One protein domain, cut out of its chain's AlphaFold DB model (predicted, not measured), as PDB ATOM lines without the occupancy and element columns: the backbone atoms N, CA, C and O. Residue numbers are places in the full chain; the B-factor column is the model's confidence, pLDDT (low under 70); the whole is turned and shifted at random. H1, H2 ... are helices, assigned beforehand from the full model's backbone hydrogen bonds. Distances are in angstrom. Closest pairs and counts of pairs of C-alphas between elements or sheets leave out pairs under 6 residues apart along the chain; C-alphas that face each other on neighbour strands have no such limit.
ATOM      1  N   PRO A 208     145.162 251.720 305.076       79.56
ATOM      2  CA  PRO A 208     143.942 250.944 305.282       79.56
ATOM      3  C   PRO A 208     142.743 251.550 304.531       79.56
ATOM      4  O   PRO A 208     142.733 252.739 304.205       79.56
ATOM      5  N   LYS A 209     141.709 250.745 304.254       76.62
ATOM      6  CA  LYS A 209     140.448 251.243 303.669       76.62
ATOM      7  C   LYS A 209     139.844 252.329 304.570       76.62
ATOM      8  O   LYS A 209     139.890 252.194 305.788       76.62
ATOM      9  N   GLY A 210     139.339 253.405 303.976       70.38
ATOM     10  CA  GLY A 210     138.791 254.563 304.687       70.38
ATOM     11  C   GLY A 210     139.829 255.557 305.222       70.38
ATOM     12  O   GLY A 210     139.443 256.594 305.748       70.38
ATOM     13  N   SER A 211     141.137 255.292 305.084       73.69
ATOM     14  CA  SER A 211     142.177 256.231 305.549       73.69
ATOM     15  C   SER A 211     142.303 257.493 304.699       73.69
ATOM     16  O   SER A 211     142.781 258.513 305.189       73.69
ATOM     17  N   GLU A 212     141.910 257.426 303.429       70.94
ATOM     18  CA  GLU A 212     142.146 258.473 302.442       70.94
ATOM     19  C   GLU A 212     140.939 258.625 301.505       70.94
ATOM     20  O   GLU A 212     140.226 257.644 301.265       70.94
ATOM     21  N   PRO A 213     140.732 259.813 300.901       69.81
ATOM     22  CA  PRO A 213     139.603 260.068 300.003       69.81
ATOM     23  C   PRO A 213     139.580 259.160 298.764       69.81
ATOM     24  O   PRO A 213     138.518 258.884 298.213       69.81
ATOM     25  N   ASP A 214     140.748 258.690 298.313       70.38
ATOM     26  CA  ASP A 214     140.912 257.788 297.166       70.38
ATOM     27  C   ASP A 214     140.795 256.294 297.527       70.38
ATOM     28  O   ASP A 214     140.885 255.440 296.641       70.38
ATOM     29  N   LEU A 215     140.564 255.968 298.807       74.31
ATOM     30  CA  LEU A 215     140.411 254.607 299.332       74.31
ATOM     31  C   LEU A 215     139.085 254.439 300.106       74.31
ATOM     32  O   LEU A 215     139.119 254.199 301.314       74.31
ATOM     33  N   PRO A 216     137.911 254.532 299.449       73.75
ATOM     34  CA  PRO A 216     136.619 254.325 300.098       73.75
ATOM     35  C   PRO A 216     136.487 252.927 300.717       73.75
ATOM     36  O   PRO A 216     137.042 251.939 300.228       73.75
ATOM     37  N   GLU A 217     135.724 252.856 301.805       72.44
ATOM     38  CA  GLU A 217     135.578 251.654 302.633       72.44
ATOM     39  C   GLU A 217     134.916 250.489 301.873       72.44
ATOM     40  O   GLU A 217     135.316 249.332 302.018       72.44
ATOM     41  N   GLU A 218     134.001 250.812 300.955       73.50
ATOM     42  CA  GLU A 218     133.261 249.861 300.115       73.50
ATOM     43  C   GLU A 218     134.012 249.426 298.838       73.50
ATOM     44  O   GLU A 218     133.460 248.729 297.987       73.50
ATOM     45  N   MET A 219     135.287 249.803 298.669       74.50
ATOM     46  CA  MET A 219     136.046 249.469 297.458       74.50
ATOM     47  C   MET A 219     136.299 247.950 297.316       74.50
ATOM     48  O   MET A 219     136.781 247.312 298.271       74.50
ATOM     49  N   PRO A 220     136.102 247.371 296.106       79.50
ATOM     50  CA  PRO A 220     136.481 245.992 295.806       79.50
ATOM     51  C   PRO A 220     137.960 245.724 296.099       79.50
ATOM     52  O   PRO A 220     138.831 246.540 295.788       79.50
ATOM     53  N   ASP A 221     138.260 244.553 296.665       73.69
ATOM     54  CA  ASP A 221     139.603 244.227 297.168       73.69
ATOM     55  C   ASP A 221     140.689 244.277 296.076       73.69
ATOM     56  O   ASP A 221     141.821 244.674 296.345       73.69
ATOM     57  N   GLU A 222     140.340 243.948 294.831       71.06
ATOM     58  CA  GLU A 222     141.251 243.991 293.680       71.06
ATOM     59  C   GLU A 222     141.680 245.429 293.335       71.06
ATOM     60  O   GLU A 222     142.872 245.715 293.176       71.06
ATOM     61  N   HIS A 223     140.719 246.358 293.299       76.31
ATOM     62  CA  HIS A 223     140.982 247.779 293.065       76.31
ATOM     63  C   HIS A 223     141.735 248.413 294.238       76.31
ATOM     64  O   HIS A 223     142.666 249.193 294.020       76.31
ATOM     65  N   TYR A 224     141.407 248.011 295.467       77.50
ATOM     66  CA  TYR A 224     142.109 248.438 296.675       77.50
ATOM     67  C   TYR A 224     143.599 248.066 296.629       77.50
ATOM     68  O   TYR A 224     144.459 248.925 296.816       77.50
ATOM     69  N   VAL A 225     143.935 246.815 296.294       72.19
ATOM     70  CA  VAL A 225     145.335 246.362 296.187       72.19
ATOM     71  C   VAL A 225     146.111 247.160 295.146       72.19
ATOM     72  O   VAL A 225     147.249 247.569 295.398       72.19
ATOM     73  N   TYR A 226     145.512 247.402 293.981       77.88
ATOM     74  CA  TYR A 226     146.147 248.177 292.922       77.88
ATOM     75  C   TYR A 226     146.425 249.625 293.357       77.88
ATOM     76  O   TYR A 226     147.558 250.104 293.216       77.88
ATOM     77  N   GLN A 227     145.425 250.300 293.933       78.94
ATOM     78  CA  GLN A 227     145.539 251.684 294.404       78.94
ATOM     79  C   GLN A 227     146.599 251.818 295.494       78.94
ATOM     80  O   GLN A 227     147.516 252.635 295.390       78.94
ATOM     81  N   VAL A 228     146.548 250.941 296.492       79.44
ATOM     82  CA  VAL A 228     147.459 250.954 297.636       79.44
ATOM     83  C   VAL A 228     148.902 250.650 297.210       79.44
ATOM     84  O   VAL A 228     149.836 251.323 297.653       79.44
ATOM     85  N   ARG A 229     149.120 249.732 296.254       76.38
ATOM     86  CA  ARG A 229     150.449 249.493 295.653       76.38
ATOM     87  C   ARG A 229     150.952 250.701 294.861       76.38
ATOM     88  O   ARG A 229     152.134 251.040 294.942       76.38
ATOM     89  N   ASN A 230     150.087 251.368 294.103       77.50
ATOM     90  CA  ASN A 230     150.456 252.570 293.358       77.50
ATOM     91  C   ASN A 230     150.784 253.750 294.277       77.50
ATOM     92  O   ASN A 230     151.787 254.431 294.057       77.50
ATOM     93  N   ARG A 231     149.984 253.976 295.319       78.56
ATOM     94  CA  ARG A 231     150.182 255.052 296.295       78.56
ATOM     95  C   ARG A 231     151.474 254.865 297.067       78.56
ATOM     96  O   ARG A 231     152.291 255.774 297.157       78.56
ATOM     97  N   LEU A 232     151.746 253.637 297.473       77.00
ATOM     98  CA  LEU A 232     153.017 253.251 298.054       77.00
ATOM     99  C   LEU A 232     154.217 253.494 297.117       77.00
ATOM    100  O   LEU A 232     155.277 253.921 297.577       77.00
ATOM    101  N   ARG A 233     154.075 253.251 295.803       76.69
ATOM    102  CA  ARG A 233     155.107 253.617 294.813       76.69
ATOM    103  C   ARG A 233     155.343 255.123 294.803       76.69
ATOM    104  O   ARG A 233     156.493 255.548 294.792       76.69
ATOM    105  N   LYS A 234     154.264 255.910 294.807       79.25
ATOM    106  CA  LYS A 234     154.317 257.378 294.806       79.25
ATOM    107  C   LYS A 234     154.948 257.912 296.095       79.25
ATOM    108  O   LYS A 234     155.825 258.759 296.010       79.25
ATOM    109  N   ALA A 235     154.603 257.351 297.252       76.81
ATOM    110  CA  ALA A 235     155.132 257.750 298.556       76.81
ATOM    111  C   ALA A 235     156.633 257.432 298.735       76.81
ATOM    112  O   ALA A 235     157.332 258.112 299.480       76.81
ATOM    113  N   LEU A 236     157.171 256.449 298.001       73.75
ATOM    114  CA  LEU A 236     158.614 256.171 297.972       73.75
ATOM    115  C   LEU A 236     159.433 257.251 297.254       73.75
ATOM    116  O   LEU A 236     160.612 257.411 297.560       73.75
ATOM    117  N   VAL A 237     158.849 257.955 296.284       75.88
ATOM    118  CA  VAL A 237     159.561 258.963 295.485       75.88
ATOM    119  C   VAL A 237     160.074 260.126 296.343       75.88
ATOM    120  O   VAL A 237     161.278 260.381 296.285       75.88
ATOM    121  N   PRO A 238     159.249 260.809 297.166       76.69
ATOM    122  CA  PRO A 238     159.726 261.928 297.970       76.69
ATOM    123  C   PRO A 238     160.712 261.479 299.057       76.69
ATOM    124  O   PRO A 238     161.723 262.145 299.244       76.69
ATOM    125  N   LEU A 239     160.525 260.304 299.672       73.81
ATOM    126  CA  LEU A 239     161.503 259.740 300.614       73.81
ATOM    127  C   LEU A 239     162.857 259.451 299.951       73.81
ATOM    128  O   LEU A 239     163.906 259.755 300.510       73.81
ATOM    129  N   ARG A 240     162.871 258.881 298.740       73.44
ATOM    130  CA  ARG A 240     164.127 258.611 298.016       73.44
ATOM    131  C   ARG A 240     164.797 259.884 297.496       73.44
ATOM    132  O   ARG A 240     166.025 259.914 297.444       73.44
ATOM    133  N   ARG A 241     164.017 260.916 297.149       73.12
ATOM    134  CA  ARG A 241     164.524 262.263 296.829       73.12
ATOM    135  C   ARG A 241     165.139 262.932 298.058       73.12
ATOM    136  O   ARG A 241     166.251 263.431 297.968       73.12
ATOM    137  N   ALA A 242     164.468 262.864 299.207       71.50
ATOM    138  CA  ALA A 242     164.970 263.367 300.485       71.50
ATOM    139  C   ALA A 242     166.280 262.686 300.912       71.50
ATOM    140  O   ALA A 242     167.201 263.347 301.384       71.50
ATOM    141  N   LEU A 243     166.398 261.377 300.660       68.56
ATOM    142  CA  LEU A 243     167.625 260.603 300.870       68.56
ATOM    143  C   LEU A 243     168.732 260.891 299.838       68.56
ATOM    144  O   LEU A 243     169.816 260.323 299.962       68.56
ATOM    145  N   GLN A 244     168.462 261.719 298.817       69.69
ATOM    146  CA  GLN A 244     169.395 262.111 297.751       69.69
ATOM    147  C   GLN A 244     170.151 260.916 297.148       69.69
ATOM    148  O   GLN A 244     171.363 260.944 296.936       69.69
ATOM    149  N   LEU A 245     169.427 259.819 296.899       71.88
ATOM    150  CA  LEU A 245     170.029 258.611 296.345       71.88
ATOM    151  C   LEU A 245     170.456 258.848 294.884       71.88
ATOM    152  O   LEU A 245     169.630 259.316 294.094       71.88
ATOM    153  N   PRO A 246     171.679 258.450 294.484       69.44
ATOM    154  CA  PRO A 246     172.172 258.631 293.117       69.44
ATOM    155  C   PRO A 246     171.236 258.045 292.063       69.44
ATOM    156  O   PRO A 246     171.043 258.631 291.005       69.44
ATOM    157  N   GLU A 247     170.601 256.910 292.361       75.56
ATOM    158  CA  GLU A 247     169.694 256.230 291.438       75.56
ATOM    159  C   GLU A 247     168.499 257.096 291.014       75.56
ATOM    160  O   GLU A 247     167.992 256.930 289.904       75.56
ATOM    161  N   VAL A 248     168.044 258.019 291.870       75.25
ATOM    162  CA  VAL A 248     166.917 258.913 291.561       75.25
ATOM    163  C   VAL A 248     167.323 259.927 290.499       75.25
ATOM    164  O   VAL A 248     166.604 260.092 289.515       75.25
ATOM    165  N   PHE A 249     168.491 260.544 290.668       77.00
ATOM    166  CA  PHE A 249     169.047 261.511 289.724       77.00
ATOM    167  C   PHE A 249     169.443 260.851 288.401       77.00
ATOM    168  O   PHE A 249     169.113 261.370 287.340       77.00
ATOM    169  N   ILE A 250     170.038 259.652 288.457       78.50
ATOM    170  CA  ILE A 250     170.392 258.861 287.267       78.50
ATOM    171  C   ILE A 250     169.138 258.531 286.444       78.50
ATOM    172  O   ILE A 250     169.134 258.700 285.229       78.50
ATOM    173  N   THR A 251     168.058 258.083 287.096       76.31
ATOM    174  CA  THR A 251     166.805 257.730 286.399       76.31
ATOM    175  C   THR A 251     166.109 258.962 285.821       76.31
ATOM    176  O   THR A 251     165.519 258.883 284.750       76.31
ATOM    177  N   ALA A 252     166.177 260.098 286.519       78.38
ATOM    178  CA  ALA A 252     165.614 261.366 286.064       78.38
ATOM    179  C   ALA A 252     166.506 262.109 285.050       78.38
ATOM    180  O   ALA A 252     166.120 263.183 284.604       78.38
ATOM    181  N   GLN A 253     167.691 261.574 284.719       78.25
ATOM    182  CA  GLN A 253     168.740 262.248 283.936       78.25
ATOM    183  C   GLN A 253     169.136 263.637 284.477       78.25
ATOM    184  O   GLN A 253     169.690 264.464 283.757       78.25
ATOM    185  N   ALA A 254     168.897 263.881 285.765       82.62
ATOM    186  CA  ALA A 254     169.158 265.142 286.446       82.62
ATOM    187  C   ALA A 254     170.553 265.119 287.093       82.62
ATOM    188  O   ALA A 254     170.692 265.120 288.315       82.62
ATOM    189  N   TRP A 255     171.600 265.027 286.268       79.50
ATOM    190  CA  TRP A 255     172.990 264.918 286.735       79.50
ATOM    191  C   TRP A 255     173.458 266.164 287.508       79.50
ATOM    192  O   TRP A 255     174.162 266.037 288.508       79.50
ATOM    193  N   GLY A 256     172.953 267.348 287.138       78.88
ATOM    194  CA  GLY A 256     173.237 268.615 287.823       78.88
ATOM    195  C   GLY A 256     172.822 268.646 289.302       78.88
ATOM    196  O   GLY A 256     173.477 269.289 290.118       78.88
ATOM    197  N   ASP A 257     171.816 267.862 289.687       81.19
ATOM    198  CA  ASP A 257     171.301 267.834 291.063       81.19
ATOM    199  C   ASP A 257     172.026 266.815 291.961       81.19
ATOM    200  O   ASP A 257     171.705 266.667 293.144       81.19
ATOM    201  N   VAL A 258     173.014 266.088 291.423       80.62
ATOM    202  CA  VAL A 258     173.780 265.104 292.193       80.62
ATOM    203  C   VAL A 258     174.666 265.816 293.216       80.62
ATOM    204  O   VAL A 258     175.571 266.577 292.878       80.62
ATOM    205  N   VAL A 259     174.432 265.525 294.496       81.31
ATOM    206  CA  VAL A 259     175.243 266.023 295.615       81.31
ATOM    207  C   VAL A 259     176.337 265.004 295.944       81.31
ATOM    208  O   VAL A 259     176.127 264.097 296.754       81.31
ATOM    209  N   TYR A 260     177.513 265.139 295.321       78.88
ATOM    210  CA  TYR A 260     178.610 264.165 295.435       78.88
ATOM    211  C   TYR A 260     179.079 263.902 296.876       78.88
ATOM    212  O   TYR A 260     179.335 262.752 297.228       78.88
ATOM    213  N   SER A 261     179.091 264.915 297.746       75.38
ATOM    214  CA  SER A 261     179.499 264.777 299.158       75.38
ATOM    215  C   SER A 261     178.643 263.793 299.965       75.38
ATOM    216  O   SER A 261     179.108 263.209 300.945       75.38
ATOM    217  N   ARG A 262     177.389 263.575 299.556       72.88
ATOM    218  CA  ARG A 262     176.453 262.652 300.217       72.88
ATOM    219  C   ARG A 262     176.428 261.263 299.593       72.88
ATOM    220  O   ARG A 262     175.841 260.340 300.162       72.88
ATOM    221  N   VAL A 263     177.064 261.076 298.439       71.81
ATOM    222  CA  VAL A 263     177.068 259.781 297.765       71.81
ATOM    223  C   VAL A 263     177.987 258.816 298.512       71.81
ATOM    224  O   VAL A 263     179.183 259.039 298.681       71.81
ATOM    225  N   ALA A 264     177.416 257.693 298.947       65.88
ATOM    226  CA  ALA A 264     178.173 256.638 299.605       65.88
ATOM    227  C   ALA A 264     179.254 256.063 298.675       65.88
ATOM    228  O   ALA A 264     179.024 255.848 297.482       65.88
ATOM    229  N   SER A 265     180.400 255.700 299.245       63.69
ATOM    230  CA  SER A 265     181.570 255.214 298.508       63.69
ATOM    231  C   SER A 265     181.303 254.046 297.542       63.69
ATOM    232  O   SER A 265     181.796 254.032 296.415       63.69
ATOM    233  N   ARG A 266     180.454 253.083 297.928       65.38
ATOM    234  CA  ARG A 266     180.058 251.966 297.046       65.38
ATOM    235  C   ARG A 266     179.287 252.430 295.810       65.38
ATOM    236  O   ARG A 266     179.450 251.856 294.735       65.38
ATOM    237  N   ALA A 267     178.436 253.445 295.959       66.56
ATOM    238  CA  ALA A 267     177.700 254.019 294.839       66.56
ATOM    239  C   ALA A 267     178.637 254.832 293.933       66.56
ATOM    240  O   ALA A 267     178.549 254.684 292.717       66.56
ATOM    241  N   MET A 268     179.592 255.575 294.512       75.00
ATOM    242  CA  MET A 268     180.650 256.253 293.750       75.00
ATOM    243  C   MET A 268     181.421 255.274 292.866       75.00
ATOM    244  O   MET A 268     181.536 255.493 291.666       75.00
ATOM    245  N   ARG A 269     181.868 254.138 293.417       70.69
ATOM    246  CA  ARG A 269     182.578 253.105 292.644       70.69
ATOM    247  C   ARG A 269     181.711 252.512 291.531       70.69
ATOM    248  O   ARG A 269     182.178 252.357 290.406       70.69
ATOM    249  N   ARG A 270     180.450 252.183 291.832       75.19
ATOM    250  CA  ARG A 270     179.531 251.539 290.877       75.19
ATOM    251  C   ARG A 270     179.159 252.454 289.711       75.19
ATOM    252  O   ARG A 270     179.074 251.979 288.582       75.19
ATOM    253  N   TYR A 271     178.931 253.735 289.984       78.12
ATOM    254  CA  TYR A 271     178.461 254.703 288.993       78.12
ATOM    255  C   TYR A 271     179.573 255.624 288.471       78.12
ATOM    256  O   TYR A 271     179.284 256.480 287.644       78.12
ATOM    257  N   ARG A 272     180.843 255.412 288.855       80.00
ATOM    258  CA  ARG A 272     182.008 256.205 288.406       80.00
ATOM    259  C   ARG A 272     182.010 256.456 286.899       80.00
ATOM    260  O   ARG A 272     182.123 257.593 286.464       80.00
ATOM    261  N   LYS A 273     181.838 255.394 286.103       81.31
ATOM    262  CA  LYS A 273     181.821 255.490 284.632       81.31
ATOM    263  C   LYS A 273     180.667 256.352 284.107       81.31
ATOM    264  O   LYS A 273     180.811 256.983 283.071       81.31
ATOM    265  N   LEU A 274     179.529 256.361 284.802       84.06
ATOM    266  CA  LEU A 274     178.370 257.171 284.432       84.06
ATOM    267  C   LEU A 274     178.568 258.641 284.815       84.06
ATOM    268  O   LEU A 274     178.245 259.502 284.006       84.06
ATOM    269  N   PHE A 275     179.142 258.919 285.990       84.94
ATOM    270  CA  PHE A 275     179.466 260.288 286.403       84.94
ATOM    271  C   PHE A 275     180.489 260.928 285.467       84.94
ATOM    272  O   PHE A 275     180.227 262.005 284.956       84.94
ATOM    273  N   LEU A 276     181.565 260.216 285.120       83.69
ATOM    274  CA  LEU A 276     182.554 260.702 284.147       83.69
ATOM    275  C   LEU A 276     181.967 260.943 282.750       83.69
ATOM    276  O   LEU A 276     182.462 261.781 282.012       83.69
ATOM    277  N   LYS A 277     180.924 260.204 282.357       85.81
ATOM    278  CA  LYS A 277     180.312 260.360 281.032       85.81
ATOM    279  C   LYS A 277     179.348 261.547 280.954       85.81
ATOM    280  O   LYS A 277     179.204 262.123 279.881       85.81
ATOM    281  N   HIS A 278     178.640 261.849 282.039       82.88
ATOM    282  CA  HIS A 278     177.518 262.795 282.028       82.88
ATOM    283  C   HIS A 278     177.753 264.076 282.838       82.88
ATOM    284  O   HIS A 278     177.057 265.053 282.589       82.88
ATOM    285  N   ASP A 279     178.693 264.079 283.784       85.62
ATOM    286  CA  ASP A 279     179.027 265.231 284.633       85.62
ATOM    287  C   ASP A 279     180.517 265.171 285.030       85.62
ATOM    288  O   ASP A 279     180.875 265.002 286.197       85.62
ATOM    289  N   ALA A 280     181.397 265.198 284.018       84.25
ATOM    290  CA  ALA A 280     182.845 265.057 284.194       84.25
ATOM    291  C   ALA A 280     183.438 266.217 285.006       84.25
ATOM    292  O   ALA A 280     184.137 265.980 285.985       84.25
ATOM    293  N   GLU A 281     183.097 267.457 284.647       85.38
ATOM    294  CA  GLU A 281     183.699 268.667 285.219       85.38
ATOM    295  C   GLU A 281     183.437 268.798 286.727       85.38
ATOM    296  O   GLU A 281     184.367 269.002 287.509       85.38
ATOM    297  N   ARG A 282     182.185 268.619 287.183       85.94
ATOM    298  CA  ARG A 282     181.869 268.685 288.623       85.94
ATOM    299  C   ARG A 282     182.418 267.488 289.383       85.94
ATOM    300  O   ARG A 282     182.781 267.627 290.550       85.94
ATOM    301  N   PHE A 283     182.457 266.316 288.751       84.06
ATOM    302  CA  PHE A 283     182.999 265.118 289.379       84.06
ATOM    303  C   PHE A 283     184.518 265.217 289.571       84.06
ATOM    304  O   PHE A 283     185.009 264.857 290.638       84.06
ATOM    305  N   GLU A 284     185.252 265.749 288.595       85.25
ATOM    306  CA  GLU A 284     186.692 266.008 288.699       85.25
ATOM    307  C   GLU A 284     186.999 267.088 289.738       85.25
ATOM    308  O   GLU A 284     187.877 266.890 290.577       85.25
ATOM    309  N   LEU A 285     186.217 268.173 289.775       87.94
ATOM    310  CA  LEU A 285     186.350 269.206 290.806       87.94
ATOM    311  C   LEU A 285     186.098 268.646 292.215       87.94
ATOM    312  O   LEU A 285     186.836 268.949 293.149       87.94
ATOM    313  N   TYR A 286     185.106 267.765 292.366       82.69
ATOM    314  CA  TYR A 286     184.866 267.063 293.625       82.69
ATOM    315  C   TYR A 286     186.039 266.155 294.022       82.69
ATOM    316  O   TYR A 286     186.387 266.100 295.199       82.69
ATOM    317  N   LEU A 287     186.659 265.444 293.073       81.06
ATOM    318  CA  LEU A 287     187.846 264.631 293.355       81.06
ATOM    319  C   LEU A 287     189.028 265.503 293.794       81.06
ATOM    320  O   LEU A 287     189.668 265.172 294.790       81.06
ATOM    321  N   ALA A 288     189.240 266.648 293.143       82.44
ATOM    322  CA  ALA A 288     190.255 267.619 293.543       82.44
ATOM    323  C   ALA A 288     189.994 268.187 294.953       82.44
ATOM    324  O   ALA A 288     190.918 268.305 295.755       82.44
ATOM    325  N   ASP A 289     188.737 268.475 295.309       82.31
ATOM    326  CA  ASP A 289     188.364 268.910 296.663       82.31
ATOM    327  C   ASP A 289     188.553 267.808 297.720       82.31
ATOM    328  O   ASP A 289     188.835 268.110 298.885       82.31
ATOM    329  N   VAL A 290     188.404 266.533 297.345       77.69
ATOM    330  CA  VAL A 290     188.697 265.387 298.222       77.69
ATOM    331  C   VAL A 290     190.205 265.217 298.414       77.69
ATOM    332  O   VAL A 290     190.640 265.015 299.547       77.69
ATOM    333  N   GLU A 291     191.003 265.344 297.351       74.00
ATOM    334  CA  GLU A 291     192.472 265.315 297.420       74.00
ATOM    335  C   GLU A 291     193.026 266.488 298.238       74.00
ATOM    336  O   GLU A 291     193.921 266.308 299.062       74.00
ATOM    337  N   ALA A 292     192.423 267.672 298.103       75.69
ATOM    338  CA  ALA A 292     192.732 268.851 298.909       75.69
ATOM    339  C   ALA A 292     192.189 268.778 300.353       75.69
ATOM    340  O   ALA A 292     192.382 269.716 301.129       75.69
ATOM    341  N   GLY A 293     191.470 267.710 300.723       72.75
ATOM    342  CA  GLY A 293     190.924 267.498 302.067       72.75
ATOM    343  C   GLY A 293     189.724 268.379 302.443       72.75
ATOM    344  O   GLY A 293     189.284 268.348 303.594       72.75
ATOM    345  N   LYS A 294     189.163 269.150 301.502       71.19
ATOM    346  CA  LYS A 294     187.983 270.013 301.708       71.19
ATOM    347  C   LYS A 294     186.675 269.220 301.727       71.19
ATOM    348  O   LYS A 294     185.707 269.638 302.363       71.19
ATOM    349  N   ALA A 295     186.642 268.071 301.056       66.94
ATOM    350  CA  ALA A 295     185.498 267.169 301.016       66.94
ATOM    351  C   ALA A 295     185.866 265.773 301.537       66.94
ATOM    352  O   ALA A 295     186.964 265.268 301.320       66.94
ATOM    353  N   LYS A 296     184.924 265.114 302.221       66.50
ATOM    354  CA  LYS A 296     185.120 263.775 302.791       66.50
ATOM    355  C   LYS A 296     184.176 262.774 302.141       66.50
ATOM    356  O   LYS A 296     182.959 262.900 302.261       66.50
ATOM    357  N   ILE A 297     184.726 261.722 301.537       65.62
ATOM    358  CA  ILE A 297     183.921 260.592 301.063       65.62
ATOM    359  C   ILE A 297     183.520 259.742 302.271       65.62
ATOM    360  O   ILE A 297     184.364 259.280 303.042       65.62
ATOM    361  N   ALA A 298     182.219 259.489 302.425       56.22
ATOM    362  CA  ALA A 298     181.705 258.564 303.427       56.22
ATOM    363  C   ALA A 298     182.126 257.117 303.090       56.22
ATOM    364  O   ALA A 298     181.380 256.345 302.482       56.22
ATOM    365  N   ALA A 299     183.341 256.742 303.499       50.09
ATOM    366  CA  ALA A 299     183.936 255.422 303.292       50.09
ATOM    367  C   ALA A 299     183.386 254.349 304.242       50.09
ATOM    368  O   ALA A 299     183.765 253.191 304.150       50.09
ATOM    369  N   GLY A 300     182.441 254.690 305.125       44.34
ATOM    370  CA  GLY A 300     181.931 253.773 306.146       44.34
ATOM    371  C   GLY A 300     181.259 252.497 305.616       44.34
ATOM    372  O   GLY A 300     180.915 251.648 306.435       44.34
ATOM    373  N   ALA A 301     181.032 252.370 304.307       44.84
ATOM    374  CA  ALA A 301     180.507 251.170 303.653       44.84
ATOM    375  C   ALA A 301     181.526 250.460 302.738       44.84
ATOM    376  O   ALA A 301     181.177 249.418 302.188       44.84
ATOM    377  N   LEU A 302     182.724 251.024 302.537       43.34
ATOM    378  CA  LEU A 302     183.847 250.335 301.895       43.34
ATOM    379  C   LEU A 302     184.478 249.408 302.922       43.34
ATOM    380  O   LEU A 302     184.665 249.794 304.079       43.34
ATOM    381  N   ARG A 303     184.786 248.187 302.503       47.28
ATOM    382  CA  ARG A 303     185.453 247.226 303.379       47.28
ATOM    383  C   ARG A 303     186.972 247.420 303.300       47.28
ATOM    384  O   ARG A 303     187.455 247.762 302.224       47.28
TER     385      ARG A 303
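This is residues 208 to 303 of the 450 residues of the protein "Hypothetical protein" of Miscanthus lutarioriparius (UniProt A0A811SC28). What is the shape? It is an extended rod: the long helix H1 runs along it, and beyond its end H2, H3 and H4 follow loosely, set across it. What is printed? There are 96 residues with four named helices, H1 to H4, all helix, with a radius of gyration of the C-alphas of 19.5 A and spans of 62 by 26 by 21 A.

Where is H1? Residues 221 to 242 span 32.0 A from C-alpha 221 at (139.603, 244.227, 297.168). What follows? H2 is residues 246 to 251, H3 265 to 278 and H4 280 to 291, ending at (192.472, 265.315, 297.420).

How do H3 and H4 stand? They are close but not clearly touching, the closest C-alphas, of Phe 275 and Phe 283, 6.7 A apart. Are O i to N i+4 pairs within hydrogen-bond range? Every one is in H2 and H4, 15 of 18 in H1 and 8 of 10 in H3.

Which link is long? H2 to H3, 13 residues. Where is pLDDT under 70? In 17 residues, among them 295 to 303.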